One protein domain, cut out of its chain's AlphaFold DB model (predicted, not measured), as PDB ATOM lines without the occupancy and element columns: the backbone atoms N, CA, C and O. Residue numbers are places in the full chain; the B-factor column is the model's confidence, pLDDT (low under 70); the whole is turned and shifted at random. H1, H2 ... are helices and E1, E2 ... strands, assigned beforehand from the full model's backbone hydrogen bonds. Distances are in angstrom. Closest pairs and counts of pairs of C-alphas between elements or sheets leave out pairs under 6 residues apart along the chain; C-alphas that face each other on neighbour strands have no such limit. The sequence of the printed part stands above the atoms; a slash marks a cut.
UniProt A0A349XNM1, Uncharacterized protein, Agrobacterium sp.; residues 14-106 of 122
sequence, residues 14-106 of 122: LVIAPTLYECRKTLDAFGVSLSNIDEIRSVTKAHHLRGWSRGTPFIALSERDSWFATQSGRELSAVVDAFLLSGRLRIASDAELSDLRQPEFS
ATOM      1  N   LEU A  14      -4.307  29.368  16.528       94.94
ATOM      2  CA  LEU A  14      -5.412  28.424  16.672       94.94
ATOM      3  C   LEU A  14      -6.688  29.142  17.105       94.94
ATOM      4  O   LEU A  14      -6.670  29.935  18.041       94.94
ATOM      5  N   VAL A  15      -7.811  28.805  16.482       95.25
ATOM      6  CA  VAL A  15      -9.147  29.222  16.926       95.25
ATOM      7  C   VAL A  15      -9.812  28.017  17.554       95.25
ATOM      8  O   VAL A  15     -10.209  27.088  16.846       95.25
ATOM      9  N   ILE A  16      -9.904  28.004  18.878       95.25
ATOM     10  CA  ILE A  16     -10.365  26.828  19.612       95.25
ATOM     11  C   ILE A  16     -11.785  27.067  20.110       95.25
ATOM     12  O   ILE A  16     -12.013  27.967  20.917       95.25
ATOM     13  N   ALA A  17     -12.729  26.254  19.635       94.25
ATOM     14  CA  ALA A  17     -14.113  26.237  20.105       94.25
ATOM     15  C   ALA A  17     -14.796  24.900  19.754       94.25
ATOM     16  O   ALA A  17     -14.381  24.273  18.787       94.25
ATOM     17  N   PRO A  18     -15.847  24.446  20.464       92.56
ATOM     18  CA  PRO A  18     -16.461  23.127  20.266       92.56
ATOM     19  C   PRO A  18     -17.055  22.913  18.872       92.56
ATOM     20  O   PRO A  18     -17.148  21.779  18.399       92.56
ATOM     21  N   THR A  19     -17.458  23.991  18.199       91.94
ATOM     22  CA  THR A  19     -18.078  23.955  16.872       91.94
ATOM     23  C   THR A  19     -17.436  24.963  15.919       91.94
ATOM     24  O   THR A  19     -16.892  25.982  16.336       91.94
ATOM     25  N   LEU A  20     -17.539  24.716  14.606       92.31
ATOM     26  CA  LEU A  20     -17.075  25.677  13.593       92.31
ATOM     27  C   LEU A  20     -17.845  27.003  13.655       92.31
ATOM     28  O   LEU A  20     -17.275  28.053  13.370       92.31
ATOM     29  N   TYR A  21     -19.116  26.958  14.062       91.56
ATOM     30  CA  TYR A  21     -19.918  28.152  14.308       91.56
ATOM     31  C   TYR A  21     -19.322  29.002  15.438       91.56
ATOM     32  O   TYR A  21     -19.129  30.203  15.272       91.56
ATOM     33  N   GLU A  22     -18.939  28.387  16.557       91.38
ATOM     34  CA  GLU A  22     -18.273  29.105  17.648       91.38
ATOM     35  C   GLU A  22     -16.847  29.545  17.281       91.38
ATOM     36  O   GLU A  22     -16.420  30.616  17.714       91.38
ATOM     37  N   CYS A  23     -16.123  28.801  16.431       92.81
ATOM     38  CA  CYS A  23     -14.864  29.287  15.852       92.81
ATOM     39  C   CYS A  23     -15.101  30.570  15.044       92.81
ATOM     40  O   CYS A  23     -14.353  31.532  15.192       92.81
ATOM     41  N   ARG A  24     -16.160  30.614  14.222       92.12
ATOM     42  CA  ARG A  24     -16.519  31.814  13.459       92.12
ATOM     43  C   ARG A  24     -16.876  32.979  14.383       92.12
ATOM     44  O   ARG A  24     -16.302  34.049  14.231       92.12
ATOM     45  N   LYS A  25     -17.717  32.744  15.396       91.38
ATOM     46  CA  LYS A  25     -18.059  33.747  16.419       91.38
ATOM     47  C   LYS A  25     -16.815  34.277  17.142       91.38
ATOM     48  O   LYS A  25     -16.731  35.465  17.432       91.38
ATOM     49  N   THR A  26     -15.846  33.404  17.417       92.44
ATOM     50  CA  THR A  26     -14.558  33.794  18.000       92.44
ATOM     51  C   THR A  26     -13.789  34.697  17.038       92.44
ATOM     52  O   THR A  26     -13.375  35.775  17.431       92.44
ATOM     53  N   LEU A  27     -13.634  34.319  15.771       91.94
ATOM     54  CA  LEU A  27     -12.958  35.160  14.777       91.94
ATOM     55  C   LEU A  27     -13.592  36.551  14.659       91.94
ATOM     56  O   LEU A  27     -12.877  37.549  14.731       91.94
ATOM     57  N   ASP A  28     -14.923  36.611  14.571       91.00
ATOM     58  CA  ASP A  28     -15.670  37.868  14.488       91.00
ATOM     59  C   ASP A  28     -15.454  38.733  15.747       91.00
ATOM     60  O   ASP A  28     -15.194  39.930  15.642       91.00
ATOM     61  N   ALA A  29     -15.465  38.133  16.946       90.00
ATOM     62  CA  ALA A  29     -15.225  38.847  18.205       90.00
ATOM     63  C   ALA A  29     -13.804  39.429  18.327       90.00
ATOM     64  O   ALA A  29     -13.597  40.406  19.045       90.00
ATOM     65  N   PHE A  30     -12.828  38.836  17.638       88.50
ATOM     66  CA  PHE A  30     -11.442  39.308  17.612       88.50
ATOM     67  C   PHE A  30     -11.120  40.161  16.369       88.50
ATOM     68  O   PHE A  30      -9.981  40.621  16.234       88.50
ATOM     69  N   GLY A  31     -12.100  40.395  15.484       89.31
ATOM     70  CA  GLY A  31     -11.939  41.163  14.244       89.31
ATOM     71  C   GLY A  31     -11.050  40.481  13.202       89.31
ATOM     72  O   GLY A  31     -10.458  41.156  12.362       89.31
ATOM     73  N   VAL A  32     -10.891  39.158  13.287       88.62
ATOM     74  CA  VAL A  32      -9.959  38.382  12.462       88.62
ATOM     75  C   VAL A  32     -10.659  37.857  11.209       88.62
ATOM     76  O   VAL A  32     -11.691  37.191  11.288       88.62
ATOM     77  N   SER A  33     -10.066  38.107  10.039       82.06
ATOM     78  CA  SER A  33     -10.632  37.656   8.762       82.06
ATOM     79  C   SER A  33     -10.390  36.170   8.505       82.06
ATOM     80  O   SER A  33      -9.271  35.679   8.654       82.06
ATOM     81  N   LEU A  34     -11.399  35.474   7.968       74.62
ATOM     82  CA  LEU A  34     -11.209  34.139   7.387       74.62
ATOM     83  C   LEU A  34     -10.315  34.149   6.143       74.62
ATOM     84  O   LEU A  34      -9.837  33.087   5.771       74.62
ATOM     85  N   SER A  35     -10.063  35.299   5.509       75.44
ATOM     86  CA  SER A  35      -9.179  35.381   4.336       75.44
ATOM     87  C   SER A  35      -7.733  34.965   4.646       75.44
ATOM     88  O   SER A  35      -6.998  34.600   3.733       75.44
ATOM     89  N   ASN A  36      -7.340  34.944   5.924       73.69
ATOM     90  CA  ASN A  36      -6.013  34.543   6.396       73.69
ATOM     91  C   ASN A  36      -5.919  33.027   6.661       73.69
ATOM     92  O   ASN A  36      -5.389  32.592   7.685       73.69
ATOM     93  N   ILE A  37      -6.449  32.206   5.745       72.62
ATOM     94  CA  ILE A  37      -6.552  30.741   5.909       72.62
ATOM     95  C   ILE A  37      -5.187  30.102   6.179       72.62
ATOM     96  O   ILE A  37      -5.117  29.133   6.924       72.62
ATOM     97  N   ASP A  38      -4.091  30.630   5.639       81.00
ATOM     98  CA  ASP A  38      -2.756  30.057   5.854       81.00
ATOM     99  C   ASP A  38      -2.190  30.313   7.259       81.00
ATOM    100  O   ASP A  38      -1.284  29.603   7.698       81.00
ATOM    101  N   GLU A  39      -2.743  31.284   7.985       87.94
ATOM    102  CA  GLU A  39      -2.234  31.753   9.280       87.94
ATOM    103  C   GLU A  39      -3.172  31.386  10.441       87.94
ATOM    104  O   GLU A  39      -2.838  31.576  11.610       87.94
ATOM    105  N   ILE A  40      -4.327  30.787  10.129       91.25
ATOM    106  CA  ILE A  40      -5.372  30.435  11.089       91.25
ATOM    107  C   ILE A  40      -5.736  28.953  10.961       91.25
ATOM    108  O   ILE A  40      -5.872  28.397   9.866       91.25
ATOM    109  N   ARG A  41      -5.931  28.281  12.100       92.75
ATOM    110  CA  ARG A  41      -6.455  26.906  12.141       92.75
ATOM    111  C   ARG A  41      -7.568  26.766  13.170       92.75
ATOM    112  O   ARG A  41      -7.350  26.956  14.362       92.75
ATOM    113  N   SER A  42      -8.751  26.371  12.708       93.94
ATOM    114  CA  SER A  42      -9.876  26.039  13.584       93.94
ATOM    115  C   SER A  42      -9.679  24.668  14.224       93.94
ATOM    116  O   SER A  42      -9.408  23.680  13.539       93.94
ATOM    117  N   VAL A  43      -9.855  24.594  15.539       94.38
ATOM    118  CA  VAL A  43      -9.711  23.370  16.326       94.38
ATOM    119  C   VAL A  43     -10.983  23.142  17.130       94.38
ATOM    120  O   VAL A  43     -11.255  23.854  18.091       94.38
ATOM    121  N   THR A  44     -11.736  22.111  16.743       94.44
ATOM    122  CA  THR A  44     -13.024  21.763  17.366       94.44
ATOM    123  C   THR A  44     -13.016  20.477  18.178       94.44
ATOM    124  O   THR A  44     -14.004  20.130  18.818       94.44
ATOM    125  N   LYS A  45     -11.899  19.744  18.163       93.81
ATOM    126  CA  LYS A  45     -11.763  18.451  18.839       93.81
ATOM    127  C   LYS A  45     -10.447  18.388  19.594       93.81
ATOM    128  O   LYS A  45      -9.410  18.784  19.067       93.81
ATOM    129  N   ALA A  46     -10.470  17.811  20.790       93.44
ATOM    130  CA  ALA A  46      -9.300  17.726  21.660       93.44
ATOM    131  C   ALA A  46      -8.099  17.033  20.988       93.44
ATOM    132  O   ALA A  46      -6.964  17.493  21.091       93.44
ATOM    133  N   HIS A  47      -8.328  15.955  20.233       92.50
ATOM    134  CA  HIS A  47      -7.244  15.236  19.557       92.50
ATOM    135  C   HIS A  47      -6.593  16.029  18.410       92.50
ATOM    136  O   HIS A  47      -5.451  15.729  18.072       92.50
ATOM    137  N   HIS A  48      -7.244  17.064  17.861       93.00
ATOM    138  CA  HIS A  48      -6.627  17.977  16.887       93.00
ATOM    139  C   HIS A  48      -5.605  18.935  17.529       93.00
ATOM    140  O   HIS A  48      -4.850  19.593  16.816       93.00
ATOM    141  N   LEU A  49      -5.541  19.004  18.866       91.31
ATOM    142  CA  LEU A  49      -4.475  19.720  19.572       91.31
ATOM    143  C   LEU A  49      -3.163  18.918  19.623       91.31
ATOM    144  O   LEU A  49      -2.109  19.458  19.970       91.31
ATOM    145  N   ARG A  50      -3.184  17.631  19.260       88.31
ATOM    146  CA  ARG A  50      -1.960  16.830  19.136       88.31
ATOM    147  C   ARG A  50      -1.117  17.362  17.972       88.31
ATOM    148  O   ARG A  50      -1.643  17.686  16.918       88.31
ATOM    149  N   GLY A  51       0.198  17.437  18.171       84.19
ATOM    150  CA  GLY A  51       1.147  17.902  17.151       84.19
ATOM    151  C   GLY A  51       1.487  19.394  17.203       84.19
ATOM    152  O   GLY A  51       2.497  19.786  16.625       84.19
ATOM    153  N   TRP A  52       0.741  20.217  17.947       87.88
ATOM    154  CA  TRP A  52       1.134  21.612  18.158       87.88
ATOM    155  C   TRP A  52       2.318  21.715  19.128       87.88
ATOM    156  O   TRP A  52       2.363  21.049  20.177       87.88
ATOM    157  N   SER A  53       3.300  22.520  18.715       79.06
ATOM    158  CA  SER A  53       4.559  22.774  19.413       79.06
ATOM    159  C   SER A  53       4.364  23.632  20.665       79.06
ATOM    160  O   SER A  53       3.292  24.169  20.919       79.06
ATOM    161  N   ARG A  54       5.417  23.773  21.475       86.38
ATOM    162  CA  ARG A  54       5.399  24.620  22.673       86.38
ATOM    163  C   ARG A  54       5.136  26.090  22.314       86.38
ATOM    164  O   ARG A  54       5.723  26.596  21.361       86.38
ATOM    165  N   GLY A  55       4.310  26.771  23.109       89.12
ATOM    166  CA  GLY A  55       4.020  28.199  22.962       89.12
ATOM    167  C   GLY A  55       3.171  28.571  21.744       89.12
ATOM    168  O   GLY A  55       3.252  29.717  21.295       89.12
ATOM    169  N   THR A  56       2.384  27.639  21.198       93.25
ATOM    170  CA  THR A  56       1.485  27.926  20.072       93.25
ATOM    171  C   THR A  56       0.395  28.924  20.500       93.25
ATOM    172  O   THR A  56      -0.281  28.679  21.507       93.25
ATOM    173  N   PRO A  57       0.220  30.047  19.774       94.25
ATOM    174  CA  PRO A  57      -0.797  31.040  20.093       94.25
ATOM    175  C   PRO A  57      -2.201  30.524  19.759       94.25
ATOM    176  O   PRO A  57      -2.417  29.891  18.724       94.25
ATOM    177  N   PHE A  58      -3.172  30.827  20.617       95.06
ATOM    178  CA  PHE A  58      -4.581  30.567  20.343       95.06
ATOM    179  C   PHE A  58      -5.489  31.713  20.790       95.06
ATOM    180  O   PHE A  58      -5.139  32.505  21.670       95.06
ATOM    181  N   ILE A  59      -6.681  31.744  20.200       94.50
ATOM    182  CA  ILE A  59      -7.829  32.531  20.637       94.50
ATOM    183  C   ILE A  59      -9.013  31.608  20.933       94.50
ATOM    184  O   ILE A  59      -9.214  30.578  20.285       94.50
ATOM    185  N   ALA A  60      -9.790  31.991  21.937       94.19
ATOM    186  CA  ALA A  60     -11.053  31.377  22.323       94.19
ATOM    187  C   ALA A  60     -11.898  32.449  23.021       94.19
ATOM    188  O   ALA A  60     -11.343  33.368  23.631       94.19
ATOM    189  N   LEU A  61     -13.224  32.336  22.962       88.75
ATOM    190  CA  LEU A  61     -14.094  33.175  23.787       88.75
ATOM    191  C   LEU A  61     -13.931  32.814  25.273       88.75
ATOM    192  O   LEU A  61     -13.731  31.649  25.622       88.75
ATOM    193  N   SER A  62     -14.003  33.831  26.139       71.50
ATOM    194  CA  SER A  62     -13.842  33.671  27.595       71.50
ATOM    195  C   SER A  62     -14.994  32.881  28.222       71.50
ATOM    196  O   SER A  62     -14.787  32.112  29.157       71.50
ATOM    197  N   GLU A  63     -16.204  33.044  27.690       75.62
ATOM    198  CA  GLU A  63     -17.394  32.305  28.114       75.62
ATOM    199  C   GLU A  63     -17.369  30.905  27.493       75.62
ATOM    200  O   GLU A  63     -17.802  30.699  26.359       75.62
ATOM    201  N   ARG A  64     -16.820  29.936  28.233       77.06
ATOM    202  CA  ARG A  64     -16.785  28.522  27.824       77.06
ATOM    203  C   ARG A  64     -17.915  27.689  28.420       77.06
ATOM    204  O   ARG A  64     -17.921  26.480  28.229       77.06
ATOM    205  N   ASP A  65     -18.881  28.297  29.105       80.69
ATOM    206  CA  ASP A  65     -20.006  27.571  29.714       80.69
ATOM    207  C   ASP A  65     -20.760  26.722  28.675       80.69
ATOM    208  O   ASP A  65     -21.116  25.572  28.944       80.69
ATOM    209  N   SER A  66     -20.891  27.225  27.439       79.44
ATOM    210  CA  SER A  66     -21.479  26.478  26.316       79.44
ATOM    211  C   SER A  66     -20.698  25.213  25.946       79.44
ATOM    212  O   SER A  66     -21.287  24.250  25.454       79.44
ATOM    213  N   TRP A  67     -19.390  25.157  26.215       86.69
ATOM    214  CA  TRP A  67     -18.551  24.003  25.886       86.69
ATOM    215  C   TRP A  67     -18.933  22.793  26.740       86.69
ATOM    216  O   TRP A  67     -18.840  21.654  26.282       86.69
ATOM    217  N   PHE A  68     -19.426  23.019  27.961       86.62
ATOM    218  CA  PHE A  68     -19.793  21.945  28.884       86.62
ATOM    219  C   PHE A  68     -21.105  21.239  28.517       86.62
ATOM    220  O   PHE A  68     -21.391  20.176  29.076       86.62
ATOM    221  N   ALA A  69     -21.856  21.766  27.540       87.31
ATOM    222  CA  ALA A  69     -23.106  21.179  27.056       87.31
ATOM    223  C   ALA A  69     -22.914  19.796  26.408       87.31
ATOM    224  O   ALA A  69     -23.839  18.987  26.390       87.31
ATOM    225  N   THR A  70     -21.716  19.490  25.897       87.94
ATOM    226  CA  THR A  70     -21.416  18.199  25.258       87.94
ATOM    227  C   THR A  70     -20.173  17.553  25.857       87.94
ATOM    228  O   THR A  70     -19.277  18.235  26.352       87.94
ATOM    229  N   GLN A  71     -20.086  16.221  25.783       90.62
ATOM    230  CA  GLN A  71     -18.900  15.486  26.234       90.62
ATOM    231  C   GLN A  71     -17.631  15.947  25.499       90.62
ATOM    232  O   GLN A  71     -16.625  16.248  26.134       90.62
ATOM    233  N   SER A  72     -17.706  16.097  24.175       88.56
ATOM    234  CA  SER A  72     -16.582  16.555  23.352       88.56
ATOM    235  C   SER A  72     -16.111  17.968  23.712       88.56
ATOM    236  O   SER A  72     -14.911  18.236  23.684       88.56
ATOM    237  N   GLY A  73     -17.029  18.876  24.062       91.75
ATOM    238  CA  GLY A  73     -16.676  20.232  24.483       91.75
ATOM    239  C   GLY A  73     -16.025  20.273  25.871       91.75
ATOM    240  O   GLY A  73     -15.045  20.995  26.056       91.75
ATOM    241  N   ARG A  74     -16.472  19.421  26.809       93.12
ATOM    242  CA  ARG A  74     -15.800  19.225  28.110       93.12
ATOM    243  C   ARG A  74     -14.368  18.727  27.939       93.12
ATOM    244  O   ARG A  74     -13.447  19.285  28.529       93.12
ATOM    245  N   GLU A  75     -14.178  17.708  27.104       93.94
ATOM    246  CA  GLU A  75     -12.852  17.163  26.793       93.94
ATOM    247  C   GLU A  75     -11.947  18.209  26.139       93.94
ATOM    248  O   GLU A  75     -10.779  18.336  26.508       93.94
ATOM    249  N   LEU A  76     -12.485  18.989  25.195       94.31
ATOM    250  CA  LEU A  76     -11.748  20.077  24.563       94.31
ATOM    251  C   LEU A  76     -11.313  21.129  25.591       94.31
ATOM    252  O   LEU A  76     -10.138  21.494  25.587       94.31
ATOM    253  N   SER A  77     -12.205  21.570  26.486       93.31
ATOM    254  CA  SER A  77     -11.848  22.538  27.535       93.31
ATOM    255  C   SER A  77     -10.736  22.000  28.429       93.31
ATOM    256  O   SER A  77      -9.722  22.670  28.603       93.31
ATOM    257  N   ALA A  78     -10.872  20.764  28.924       93.56
ATOM    258  CA  ALA A  78      -9.880  20.160  29.812       93.56
ATOM    259  C   ALA A  78      -8.486  20.076  29.164       93.56
ATOM    260  O   ALA A  78      -7.477  20.366  29.808       93.56
ATOM    261  N   VAL A  79      -8.411  19.722  27.874       94.62
ATOM    262  CA  VAL A  79      -7.133  19.674  27.146       94.62
ATOM    263  C   VAL A  79      -6.559  21.069  26.905       94.62
ATOM    264  O   VAL A  79      -5.347  21.242  27.036       94.62
ATOM    265  N   VAL A  80      -7.392  22.064  26.581       93.75
ATOM    266  CA  VAL A  80      -6.937  23.458  26.437       93.75
ATOM    267  C   VAL A  80      -6.335  23.960  27.742       93.75
ATOM    268  O   VAL A  80      -5.239  24.517  27.721       93.75
ATOM    269  N   ASP A  81      -7.006  23.721  28.866       93.50
ATOM    270  CA  ASP A  81      -6.552  24.183  30.176       93.50
ATOM    271  C   ASP A  81      -5.246  23.482  30.578       93.50
ATOM    272  O   ASP A  81      -4.278  24.145  30.958       93.50
ATOM    273  N   ALA A  82      -5.149  22.164  30.375       93.81
ATOM    274  CA  ALA A  82      -3.910  21.417  30.596       93.81
ATOM    275  C   ALA A  82      -2.750  21.941  29.729       93.81
ATOM    276  O   ALA A  82      -1.624  22.079  30.207       93.81
ATOM    277  N   PHE A  83      -3.009  22.255  28.456       94.62
ATOM    278  CA  PHE A  83      -1.977  22.736  27.537       94.62
ATOM    279  C   PHE A  83      -1.572  24.184  27.805       94.62
ATOM    280  O   PHE A  83      -0.413  24.534  27.571       94.62
ATOM    281  N   LEU A  84      -2.495  25.017  28.285       92.50
ATOM    282  CA  LEU A  84      -2.200  26.370  28.741       92.50
ATOM    283  C   LEU A  84      -1.295  26.322  29.979       92.50
ATOM    284  O   LEU A  84      -0.241  26.954  29.987       92.50
ATOM    285  N   LEU A  85      -1.642  25.497  30.975       93.38
ATOM    286  CA  LEU A  85      -0.843  25.312  32.193       93.38
ATOM    287  C   LEU A  85       0.550  24.740  31.902       93.38
ATOM    288  O   LEU A  85       1.533  25.163  32.504       93.38
ATOM    289  N   SER A  86       0.669  23.816  30.944       92.38
ATOM    290  CA  SER A  86       1.964  23.248  30.552       92.38
ATOM    291  C   SER A  86       2.782  24.154  29.614       92.38
ATOM    292  O   SER A  86       3.849  23.748  29.150       92.38
ATOM    293  N   GLY A  87       2.268  25.329  29.230       91.44
ATOM    294  CA  GLY A  87       2.909  26.243  28.276       91.44
ATOM    295  C   GLY A  87       2.989  25.715  26.837       91.44
ATOM    296  O   GLY A  87       3.801  26.186  26.034       91.44
ATOM    297  N   ARG A  88       2.179  24.707  26.492       92.94
ATOM    298  CA  ARG A  88       2.051  24.222  25.109       92.94
ATOM    299  C   ARG A  88       1.196  25.167  24.281       92.94
ATOM    300  O   ARG A  88       1.559  25.471  23.150       92.94
ATOM    301  N   LEU A  89       0.120  25.663  24.875       94.19
ATOM    302  CA  LEU A  89      -0.679  26.751  24.340       94.19
ATOM    303  C   LEU A  89      -0.395  28.033  25.114       94.19
ATOM    304  O   LEU A  89      -0.069  28.002  26.299       94.19
ATOM    305  N   ARG A  90      -0.556  29.164  24.438       94.38
ATOM    306  CA  ARG A  90      -0.612  30.481  25.069       94.38
ATOM    307  C   ARG A  90      -1.645  31.343  24.370       94.38
ATOM    308  O   ARG A  90      -1.930  31.140  23.193       94.38
ATOM    309  N   ILE A  91      -2.153  32.340  25.073       92.31
ATOM    310  CA  ILE A  91      -3.036  33.330  24.463       92.31
ATOM    311  C   ILE A  91      -2.256  34.107  23.397       92.31
ATOM    312  O   ILE A  91      -1.088  34.464  23.598       92.31
ATOM    313  N   ALA A  92      -2.886  34.300  22.238       92.00
ATOM    314  CA  ALA A  92      -2.341  35.129  21.174       92.00
ATOM    315  C   ALA A  92      -2.184  36.574  21.666       92.00
ATOM    316  O   ALA A  92      -3.069  37.125  22.322       92.00
ATOM    317  N   SER A  93      -1.038  37.179  21.369       89.06
ATOM    318  CA  SER A  93      -0.779  38.578  21.701       89.06
ATOM    319  C   SER A  93      -1.497  39.514  20.732       89.06
ATOM    320  O   SER A  93      -1.807  39.143  19.602       89.06
ATOM    321  N   ASP A  94      -1.711  40.760  21.149       86.44
ATOM    322  CA  ASP A  94      -2.362  41.751  20.292       86.44
ATOM    323  C   ASP A  94      -1.570  42.034  19.004       86.44
ATOM    324  O   ASP A  94      -2.161  42.203  17.942       86.44
ATOM    325  N   ALA A  95      -0.235  41.982  19.066       84.44
ATOM    326  CA  ALA A  95       0.629  42.132  17.895       84.44
ATOM    327  C   ALA A  95       0.414  41.010  16.864       84.44
ATOM    328  O   ALA A  95       0.358  41.282  15.671       84.44
ATOM    329  N   GLU A  96       0.243  39.763  17.316       86.12
ATOM    330  CA  GLU A  96      -0.040  38.624  16.428       86.12
ATOM    331  C   GLU A  96      -1.429  38.705  15.806       86.12
ATOM    332  O   GLU A  96      -1.637  38.249  14.688       86.12
ATOM    333  N   LEU A  97      -2.389  39.277  16.531       86.38
ATOM    334  CA  LEU A  97      -3.742  39.456  16.025       86.38
ATOM    335  C   LEU A  97      -3.859  40.672  15.109       86.38
ATOM    336  O   LEU A  97      -4.668  40.647  14.192       86.38
ATOM    337  N   SER A  98      -3.053  41.711  15.323       84.44
ATOM    338  CA  SER A  98      -3.083  42.940  14.523       84.44
ATOM    339  C   SER A  98      -2.800  42.674  13.048       84.44
ATOM    340  O   SER A  98      -3.492  43.220  12.195       84.44
ATOM    341  N   ASP A  99      -1.863  41.772  12.751       79.81
ATOM    342  CA  ASP A  99      -1.557  41.366  11.374       79.81
ATOM    343  C   ASP A  99      -2.688  40.533  10.733       79.81
ATOM    344  O   ASP A  99      -2.796  40.462   9.510       79.81
ATOM    345  N   LEU A 100      -3.542  39.907  11.553       82.69
ATOM    346  CA  LEU A 100      -4.642  39.040  11.119       82.69
ATOM    347  C   LEU A 100      -6.004  39.750  11.075       82.69
ATOM    348  O   LEU A 100      -6.969  39.204  10.522       82.69
ATOM    349  N   ARG A 101      -6.104  40.931  11.692       83.38
ATOM    350  CA  ARG A 101      -7.335  41.716  11.766       83.38
ATOM    351  C   ARG A 101      -7.678  42.321  10.417       83.38
ATOM    352  O   ARG A 101      -6.811  42.652   9.612       83.38
ATOM    353  N   GLN A 102      -8.972  42.485  10.180       68.25
ATOM    354  CA  GLN A 102      -9.423  43.259   9.034       68.25
ATOM    355  C   GLN A 102      -9.034  44.742   9.208       68.25
ATOM    356  O   GLN A 102      -9.025  45.237  10.342       68.25
ATOM    357  N   PRO A 103      -8.734  45.467   8.115       64.12
ATOM    358  CA  PRO A 103      -8.348  46.879   8.161       64.12
ATOM    359  C   PRO A 103      -9.326  47.762   8.954       64.12
ATOM    360  O   PRO A 103      -8.907  48.661   9.681       64.12
ATOM    361  N   GLU A 104     -10.624  47.467   8.874       58.78
ATOM    362  CA  GLU A 104     -11.702  48.167   9.575       58.78
ATOM    363  C   GLU A 104     -11.699  47.976  11.106       58.78
ATOM    364  O   GLU A 104     -12.243  48.816  11.824       58.78
ATOM    365  N   PHE A 105     -11.037  46.939  11.631       54.12
ATOM    366  CA  PHE A 105     -10.920  46.672  13.075       54.12
ATOM    367  C   PHE A 105      -9.678  47.303  13.723       54.12
ATOM    368  O   PHE A 105      -9.572  47.325  14.951       54.12
ATOM    369  N   SER A 106      -8.759  47.866  12.930       53.28
ATOM    370  CA  SER A 106      -7.493  48.434  13.424       53.28
ATOM    371  C   SER A 106      -7.685  49.651  14.355       53.28
ATOM    372  O   SER A 106      -6.830  49.945  15.182       53.28
TER     373      SER A 106
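What this domain is: This is residues 14 to 106 of the 122 residues of an uncharacterized protein of Agrobacterium sp. (UniProt A0A349XNM1). A small, twisted sheet of four short parallel strands forms the core, sandwiched between H1 over one face and the long H4 over the other, in three layers. H3 makes a corner with the beginning of H4, H2 packs on H4, and H5 lies off the sheet. The printed part has 93 residues and runs E1 H1 E2 H2 E3 H3 H4 E4 H5; the sheet's order is E2 E1 E3 E4 and the class is mixed, helices and strands. It is compact, with a radius of gyration of the C-alphas of 12.8 A and spans of 37 by 27 by 20 A.

How they stand to each other: E1, residues 14 to 16, is an inner strand, parallel to E2, residues 40 to 43, at 31 degrees, with N 15 and O 41 at 2.9 A. H1, residues 20 to 29, is on the sheet at a height of 8.9 A, over E1; the C-alphas of Val 15 and Cys 23 are their closest, 5.8 A apart. E1, H1 and E2 form a strand-helix-strand unit, two parallel neighbour strands with a helix between, its crossover right-handed. H2, residues 46 to 49, only grazes the sheet. E3, residues 56 to 59, is parallel to E1 at 46 degrees, with N 59 and O 14 at 2.8 A; E2, H2 and E3 form a split unit, with E1 between the strands, also right-handed. H3, residues 65 to 69, is not on the sheet and touches H4, residues 71 to 85, only at the corner, with Trp 67 and Gly 73 the closest C-alphas at 4.4 A. H4 is on the sheet at a height of 10.5 A, on the opposite face from H1, and touches H2, the C-alphas of Ala 46 and Leu 76 being closest at 4.5 A. E4, residues 89 to 91, is an edge strand, parallel to E3 at 48 degrees, with N 58 and O 90 at 2.9 A; E3, H3, H4 and E4 form a further right-handed strand-helix-strand unit. H5, residues 94 to 98, is only just not on the sheet, with 4 pairs of C-alphas within 10 A. In H1, H4 and H5 every O i to N i+4 pair is within hydrogen-bond range; H3 has 0 of 1, but 2 of 2 O i to N i+3 pairs, and H2 is too short for an i+4 pair.

Where its parts are: E1 begins at C-alpha 14, (-5.412, 28.424, 16.672). H1 is 14.1 A long, E3 10.4 A and E2 9.8 A. H4, 21.4 A, begins at C-alpha 71, (-18.900, 15.486, 26.234). H5 ends at C-alpha 98, (-3.083, 42.940, 14.523).

The domain as a whole: The two C-alphas farthest apart, those of Gln 71 and Pro 103, are 37.7 A apart. The printed part has no cut and no long link. The mean pLDDT of the printed part is 87.5; residues 102 to 106 are under 70.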